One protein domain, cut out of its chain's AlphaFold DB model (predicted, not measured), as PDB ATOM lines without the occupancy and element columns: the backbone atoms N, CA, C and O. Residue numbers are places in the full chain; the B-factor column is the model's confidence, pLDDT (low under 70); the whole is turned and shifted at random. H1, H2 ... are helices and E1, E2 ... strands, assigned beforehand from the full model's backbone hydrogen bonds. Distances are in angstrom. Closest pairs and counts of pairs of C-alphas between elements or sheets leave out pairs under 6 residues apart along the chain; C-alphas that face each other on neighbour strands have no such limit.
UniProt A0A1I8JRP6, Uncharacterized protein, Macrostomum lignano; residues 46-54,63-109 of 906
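This is residues 46 to 54 and 63 to 109 of the 906 residues of an uncharacterized protein of Macrostomum lignano (UniProt A0A1I8JRP6). Picture a ribbon of two antiparallel strands, E1 and E2, in the middle, with H1 and the loop of residues 63 to 76 to one side of it and H2 to the other. Residues 101 to 109, of which 101 to 103 belong to H2, stick out as a free tail. The printed part has 56 residues, with two named strands and two named helices in the order E1, H1, E2, H2. The class is mixed, helices and strands, with 24 residues, under half, in named elements. The whole is only just compact, close to loose, with a radius of gyration of the C-alphas of 11.9 A, and spans 33 by 23 by 20 A.

Find C-alpha 47 at (123.186, 133.151, 144.860); from there E1, residues 47 to 51, runs 13.3 A. After the cut, look for H1 at residues 77 to 83, 10.2 A long. E2, residues 92 to 96, covers 13.8 A. H2, residues 97 to 103, is 9.8 A long and ends at C-alpha 103, (118.395, 123.860, 153.929).

Begin with E1 and E2, antiparallel neighbours at 153 degrees. C-alphas 49 and 94 face each other at 4.6 A, and N 48 and O 95 are within hydrogen-bond range at 2.9 A. A tight link joins E2 to H2. The closest C-alphas of E1 and H2 are those of His 47 and Phe 97, 5.3 A apart. H1 and H2 are apart. In H1 and H2 every O i to N i+4 pair is within hydrogen-bond range.

The two farthest C-alphas, of Ile 78 and Ser 105, are 33.9 A apart. Residues 55 to 62 are not printed, and C-alphas 54 and 63 stand 20.5 A apart across this cut. The link from H1 to E2 is short. Look for pLDDT under 70 at residues 63 to 68; the mean of the printed part is 81.9.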
ATOM      1  N   PHE A  46     121.249 137.175 146.206       80.38
ATOM      2  CA  PHE A  46     122.481 136.503 146.578       80.38
ATOM      3  C   PHE A  46     122.335 135.022 146.221       80.38
ATOM      4  O   PHE A  46     121.517 134.321 146.815       80.38
ATOM      5  N   HIS A  47     123.116 134.554 145.254       86.31
ATOM      6  CA  HIS A  47     123.186 133.151 144.860       86.31
ATOM      7  C   HIS A  47     124.429 132.484 145.450       86.31
ATOM      8  O   HIS A  47     125.396 133.146 145.834       86.31
ATOM      9  N   CYS A  48     124.395 131.161 145.565       89.69
ATOM     10  CA  CYS A  48     125.523 130.345 145.994       89.69
ATOM     11  C   CYS A  48     125.642 129.124 145.079       89.69
ATOM     12  O   CYS A  48     124.709 128.322 145.007       89.69
ATOM     13  N   ARG A  49     126.804 128.984 144.436       90.19
ATOM     14  CA  ARG A  49     127.287 127.744 143.817       90.19
ATOM     15  C   ARG A  49     127.545 126.721 144.927       90.19
ATOM     16  O   ARG A  49     128.083 127.089 145.977       90.19
ATOM     17  N   CYS A  50     127.089 125.489 144.747       89.19
ATOM     18  CA  CYS A  50     127.165 124.415 145.734       89.19
ATOM     19  C   CYS A  50     127.474 123.091 145.026       89.19
ATOM     20  O   CYS A  50     126.663 122.628 144.234       89.19
ATOM     21  N   THR A  51     128.602 122.469 145.349       87.38
ATOM     22  CA  THR A  51     129.013 121.146 144.850       87.38
ATOM     23  C   THR A  51     128.497 120.047 145.782       87.38
ATOM     24  O   THR A  51     128.554 120.202 147.009       87.38
ATOM     25  N   ARG A  52     128.008 118.927 145.242       83.12
ATOM     26  CA  ARG A  52     127.815 117.682 146.011       83.12
ATOM     27  C   ARG A  52     129.083 116.835 145.926       83.12
ATOM     28  O   ARG A  52     129.748 116.826 144.906       83.12
ATOM     29  N   THR A  53     129.409 116.112 146.994       78.62
ATOM     30  CA  THR A  53     130.582 115.215 147.038       78.62
ATOM     31  C   THR A  53     130.221 113.739 146.856       78.62
ATOM     32  O   THR A  53     131.075 112.884 147.067       78.62
ATOM     33  N   PHE A  54     128.951 113.437 146.573       72.25
ATOM     34  CA  PHE A  54     128.423 112.084 146.417       72.25
ATOM     35  C   PHE A  54     127.262 112.086 145.428       72.25
ATOM     36  O   PHE A  54     126.336 112.899 145.553       72.25
ATOM     37  N   SER A  63     115.601 125.751 142.370       58.09
ATOM     38  CA  SER A  63     114.969 126.799 141.559       58.09
ATOM     39  C   SER A  63     115.985 127.568 140.702       58.09
ATOM     40  O   SER A  63     115.604 128.470 139.978       58.09
ATOM     41  N   TRP A  64     117.255 127.154 140.772       63.91
ATOM     42  CA  TRP A  64     118.379 127.502 139.896       63.91
ATOM     43  C   TRP A  64     119.118 126.219 139.459       63.91
ATOM     44  O   TRP A  64     120.337 126.212 139.300       63.91
ATOM     45  N   GLY A  65     118.381 125.104 139.393       60.88
ATOM     46  CA  GLY A  65     118.859 123.809 138.908       60.88
ATOM     47  C   GLY A  65     118.613 123.655 137.412       60.88
ATOM     48  O   GLY A  65     117.806 124.382 136.827       60.88
ATOM     49  N   GLU A  66     119.320 122.714 136.803       60.00
ATOM     50  CA  GLU A  66     119.403 122.579 135.350       60.00
ATOM     51  C   GLU A  66     118.051 122.272 134.696       60.00
ATOM     52  O   GLU A  66     117.237 121.520 135.233       60.00
ATOM     53  N   ASN A  67     117.848 122.871 133.517       53.47
ATOM     54  CA  ASN A  67     116.745 122.702 132.557       53.47
ATOM     55  C   ASN A  67     115.301 122.985 133.032       53.47
ATOM     56  O   ASN A  67     114.493 123.439 132.231       53.47
ATOM     57  N   ASP A  68     114.968 122.776 134.305       57.69
ATOM     58  CA  ASP A  68     113.590 122.771 134.828       57.69
ATOM     59  C   ASP A  68     113.196 124.076 135.564       57.69
ATOM     60  O   ASP A  68     112.088 124.175 136.101       57.69
ATOM     61  N   SER A  69     114.099 125.065 135.677       73.12
ATOM     62  CA  SER A  69     113.919 126.216 136.579       73.12
ATOM     63  C   SER A  69     113.818 127.590 135.896       73.12
ATOM     64  O   SER A  69     114.793 128.184 135.439       73.12
ATOM     65  N   SER A  70     112.610 128.163 135.929       76.38
ATOM     66  CA  SER A  70     112.272 129.463 135.326       76.38
ATOM     67  C   SER A  70     112.878 130.693 136.022       76.38
ATOM     68  O   SER A  70     112.757 131.804 135.505       76.38
ATOM     69  N   GLU A  71     113.544 130.536 137.176       81.06
ATOM     70  CA  GLU A  71     114.394 131.600 137.737       81.06
ATOM     71  C   GLU A  71     115.725 131.668 136.959       81.06
ATOM     72  O   GLU A  71     116.167 132.758 136.595       81.06
ATOM     73  N   GLY A  72     116.299 130.513 136.590       78.94
ATOM     74  CA  GLY A  72     117.497 130.421 135.747       78.94
ATOM     75  C   GLY A  72     117.304 131.006 134.345       78.94
ATOM     76  O   GLY A  72     118.234 131.601 133.796       78.94
ATOM     77  N   ASP A  73     116.087 130.928 133.796       84.19
ATOM     78  CA  ASP A  73     115.780 131.500 132.480       84.19
ATOM     79  C   ASP A  73     115.717 133.028 132.418       84.19
ATOM     80  O   ASP A  73     115.752 133.603 131.331       84.19
ATOM     81  N   GLN A  74     115.738 133.704 133.569       88.00
ATOM     82  CA  GLN A  74     115.851 135.164 133.635       88.00
ATOM     83  C   GLN A  74     117.280 135.651 133.339       88.00
ATOM     84  O   GLN A  74     117.474 136.831 133.044       88.00
ATOM     85  N   LEU A  75     118.284 134.762 133.379       88.81
ATOM     86  CA  LEU A  75     119.658 135.086 132.995       88.81
ATOM     87  C   LEU A  75     119.880 134.881 131.495       88.81
ATOM     88  O   LEU A  75     119.579 133.824 130.930       88.81
ATOM     89  N   SER A  76     120.511 135.871 130.860       91.19
ATOM     90  CA  SER A  76     120.993 135.742 129.481       91.19
ATOM     91  C   SER A  76     122.029 134.614 129.358       91.19
ATOM     92  O   SER A  76     122.778 134.350 130.300       91.19
ATOM     93  N   ALA A  77     122.122 133.967 128.193       88.88
ATOM     94  CA  ALA A  77     123.087 132.881 127.968       88.88
ATOM     95  C   ALA A  77     124.543 133.316 128.242       88.88
ATOM     96  O   ALA A  77     125.307 132.575 128.856       88.88
ATOM     97  N   ILE A  78     124.894 134.556 127.875       90.81
ATOM     98  CA  ILE A  78     126.204 135.168 128.152       90.81
ATOM     99  C   ILE A  78     126.440 135.300 129.664       90.81
ATOM    100  O   ILE A  78     127.552 135.083 130.138       90.81
ATOM    101  N   GLU A  79     125.411 135.633 130.445       90.88
ATOM    102  CA  GLU A  79     125.528 135.763 131.898       90.88
ATOM    103  C   GLU A  79     125.607 134.405 132.604       90.88
ATOM    104  O   GLU A  79     126.460 134.246 133.478       90.88
ATOM    105  N   ARG A  80     124.826 133.403 132.164       88.31
ATOM    106  CA  ARG A  80     124.968 132.003 132.618       88.31
ATOM    107  C   ARG A  80     126.391 131.497 132.360       88.31
ATOM    108  O   ARG A  80     127.047 131.023 133.286       88.31
ATOM    109  N   GLN A  81     126.917 131.698 131.151       88.88
ATOM    110  CA  GLN A  81     128.297 131.344 130.805       88.88
ATOM    111  C   GLN A  81     129.320 132.110 131.665       88.88
ATOM    112  O   GLN A  81     130.256 131.510 132.190       88.88
ATOM    113  N   ARG A  82     129.125 133.420 131.875       90.06
ATOM    114  CA  ARG A  82     130.036 134.282 132.651       90.06
ATOM    115  C   ARG A  82     130.152 133.893 134.126       90.06
ATOM    116  O   ARG A  82     131.230 134.054 134.694       90.06
ATOM    117  N   ILE A  83     129.073 133.426 134.756       88.12
ATOM    118  CA  ILE A  83     129.113 132.950 136.152       88.12
ATOM    119  C   ILE A  83     129.516 131.468 136.262       88.12
ATOM    120  O   ILE A  83     129.685 130.961 137.370       88.12
ATOM    121  N   GLY A  84     129.688 130.775 135.131       88.06
ATOM    122  CA  GLY A  84     129.953 129.340 135.086       88.06
ATOM    123  C   GLY A  84     128.746 128.507 135.520       88.06
ATOM    124  O   GLY A  84     128.914 127.545 136.262       88.06
ATOM    125  N   LEU A  85     127.540 128.907 135.108       85.69
ATOM    126  CA  LEU A  85     126.313 128.109 135.188       85.69
ATOM    127  C   LEU A  85     126.211 127.276 133.901       85.69
ATOM    128  O   LEU A  85     125.414 127.554 133.006       85.69
ATOM    129  N   SER A  86     127.133 126.321 133.787       79.56
ATOM    130  CA  SER A  86     127.120 125.238 132.807       79.56
ATOM    131  C   SER A  86     126.183 124.135 133.284       79.56
ATOM    132  O   SER A  86     126.214 123.796 134.464       79.56
ATOM    133  N   ASN A  87     125.401 123.560 132.370       73.25
ATOM    134  CA  ASN A  87     124.633 122.344 132.636       73.25
ATOM    135  C   ASN A  87     125.579 121.150 132.451       73.25
ATOM    136  O   ASN A  87     125.713 120.634 131.339       73.25
ATOM    137  N   ALA A  88     126.330 120.821 133.493       76.62
ATOM    138  CA  ALA A  88     127.293 119.734 133.503       76.62
ATOM    139  C   ALA A  88     127.002 118.869 134.725       76.62
ATOM    140  O   ALA A  88     126.904 119.394 135.832       76.62
ATOM    141  N   ASP A  89     126.934 117.552 134.537       77.38
ATOM    142  CA  ASP A  89     126.658 116.580 135.600       77.38
ATOM    143  C   ASP A  89     127.856 116.389 136.571       77.38
ATOM    144  O   ASP A  89     128.176 115.277 136.983       77.38
ATOM    145  N   ASP A  90     128.549 117.474 136.941       83.44
ATOM    146  CA  ASP A  90     129.683 117.511 137.880       83.44
ATOM    147  C   ASP A  90     129.249 117.610 139.359       83.44
ATOM    148  O   ASP A  90     130.071 117.747 140.271       83.44
ATOM    149  N   GLY A  91     127.938 117.534 139.608       85.56
ATOM    150  CA  GLY A  91     127.334 117.638 140.933       85.56
ATOM    151  C   GLY A  91     127.240 119.070 141.469       85.56
ATOM    152  O   GLY A  91     126.792 119.255 142.612       85.56
ATOM    153  N   GLU A  92     127.628 120.085 140.694       87.69
ATOM    154  CA  GLU A  92     127.443 121.486 141.047       87.69
ATOM    155  C   GLU A  92     126.055 122.000 140.687       87.69
ATOM    156  O   GLU A  92     125.483 121.729 139.642       87.69
ATOM    157  N   PHE A  93     125.484 122.793 141.585       87.94
ATOM    158  CA  PHE A  93     124.201 123.433 141.354       87.94
ATOM    159  C   PHE A  93     124.168 124.798 142.030       87.94
ATOM    160  O   PHE A  93     124.846 125.057 143.032       87.94
ATOM    161  N   TRP A  94     123.329 125.685 141.509       89.50
ATOM    162  CA  TRP A  94     123.103 126.990 142.109       89.50
ATOM    163  C   TRP A  94     121.847 126.964 142.983       89.50
ATOM    164  O   TRP A  94     120.875 126.249 142.731       89.50
ATOM    165  N   MET A  95     121.846 127.758 144.051       89.50
ATOM    166  CA  MET A  95     120.610 128.120 144.744       89.50
ATOM    167  C   MET A  95     120.682 129.521 145.346       89.50
ATOM    168  O   MET A  95     121.755 130.023 145.688       89.50
ATOM    169  N   SER A  96     119.520 130.147 145.526       88.62
ATOM    170  CA  SER A  96     119.413 131.404 146.265       88.62
ATOM    171  C   SER A  96     119.838 131.223 147.726       88.62
ATOM    172  O   SER A  96     119.541 130.218 148.378       88.62
ATOM    173  N   PHE A  97     120.525 132.219 148.278       87.75
ATOM    174  CA  PHE A  97     121.068 132.202 149.637       87.75
ATOM    175  C   PHE A  97     119.963 132.039 150.692       87.75
ATOM    176  O   PHE A  97     120.155 131.359 151.696       87.75
ATOM    177  N   GLY A  98     118.760 132.558 150.425       89.06
ATOM    178  CA  GLY A  98     117.576 132.299 151.250       89.06
ATOM    179  C   GLY A  98     117.135 130.828 151.258       89.06
ATOM    180  O   GLY A  98     116.605 130.363 152.265       89.06
ATOM    181  N   ARG A  99     117.374 130.069 150.179       82.88
ATOM    182  CA  ARG A  99     117.158 128.613 150.128       82.88
ATOM    183  C   ARG A  99     118.301 127.851 150.802       82.88
ATOM    184  O   ARG A  99     118.013 126.880 151.501       82.88
ATOM    185  N   LEU A 100     119.544 128.330 150.688       86.50
ATOM    186  CA  LEU A 100     120.692 127.793 151.430       86.50
ATOM    187  C   LEU A 100     120.441 127.882 152.941       86.50
ATOM    188  O   LEU A 100     120.406 126.854 153.607       86.50
ATOM    189  N   LEU A 101     120.124 129.075 153.458       86.12
ATOM    190  CA  LEU A 101     119.804 129.313 154.875       86.12
ATOM    191  C   LEU A 101     118.603 128.501 155.399       86.12
ATOM    192  O   LEU A 101     118.500 128.290 156.604       86.12
ATOM    193  N   ARG A 102     117.693 128.048 154.522       85.44
ATOM    194  CA  ARG A 102     116.578 127.153 154.889       85.44
ATOM    195  C   ARG A 102     116.941 125.665 154.845       85.44
ATOM    196  O   ARG A 102     116.290 124.888 155.533       85.44
ATOM    197  N   ARG A 103     117.937 125.259 154.045       81.56
ATOM    198  CA  ARG A 103     118.395 123.860 153.929       81.56
ATOM    199  C   ARG A 103     119.559 123.524 154.867       81.56
ATOM    200  O   ARG A 103     119.612 122.407 155.366       81.56
ATOM    201  N   THR A 104     120.478 124.455 155.125       80.94
ATOM    202  CA  THR A 104     121.643 124.225 155.994       80.94
ATOM    203  C   THR A 104     121.362 124.681 157.423       80.94
ATOM    204  O   THR A 104     121.325 125.882 157.692       80.94
ATOM    205  N   SER A 105     121.229 123.737 158.356       75.69
ATOM    206  CA  SER A 105     121.170 124.015 159.801       75.69
ATOM    207  C   SER A 105     122.504 124.515 160.370       75.69
ATOM    208  O   SER A 105     122.519 125.302 161.316       75.69
ATOM    209  N   THR A 106     123.616 124.089 159.768       83.50
ATOM    210  CA  THR A 106     124.989 124.370 160.204       83.50
ATOM    211  C   THR A 106     125.842 124.759 158.999       83.50
ATOM    212  O   THR A 106     125.701 124.172 157.927       83.50
ATOM    213  N   ARG A 107     126.767 125.713 159.169       84.44
ATOM    214  CA  ARG A 107     127.790 126.047 158.167       84.44
ATOM    215  C   ARG A 107     129.179 126.002 158.792       84.44
ATOM    216  O   ARG A 107     129.580 126.947 159.468       84.44
ATOM    217  N   LEU A 108     129.923 124.938 158.511       87.19
ATOM    218  CA  LEU A 108     131.363 124.909 158.751       87.19
ATOM    219  C   LEU A 108     132.082 125.753 157.681       87.19
ATOM    220  O   LEU A 108     131.608 125.885 156.548       87.19
ATOM    221  N   ARG A 109     133.227 126.333 158.035       84.00
ATOM    222  CA  ARG A 109     134.230 126.822 157.081       84.00
ATOM    223  C   ARG A 109     135.591 126.367 157.588       84.00
ATOM    224  O   ARG A 109     135.954 126.743 158.698       84.00
TER     225      ARG A 109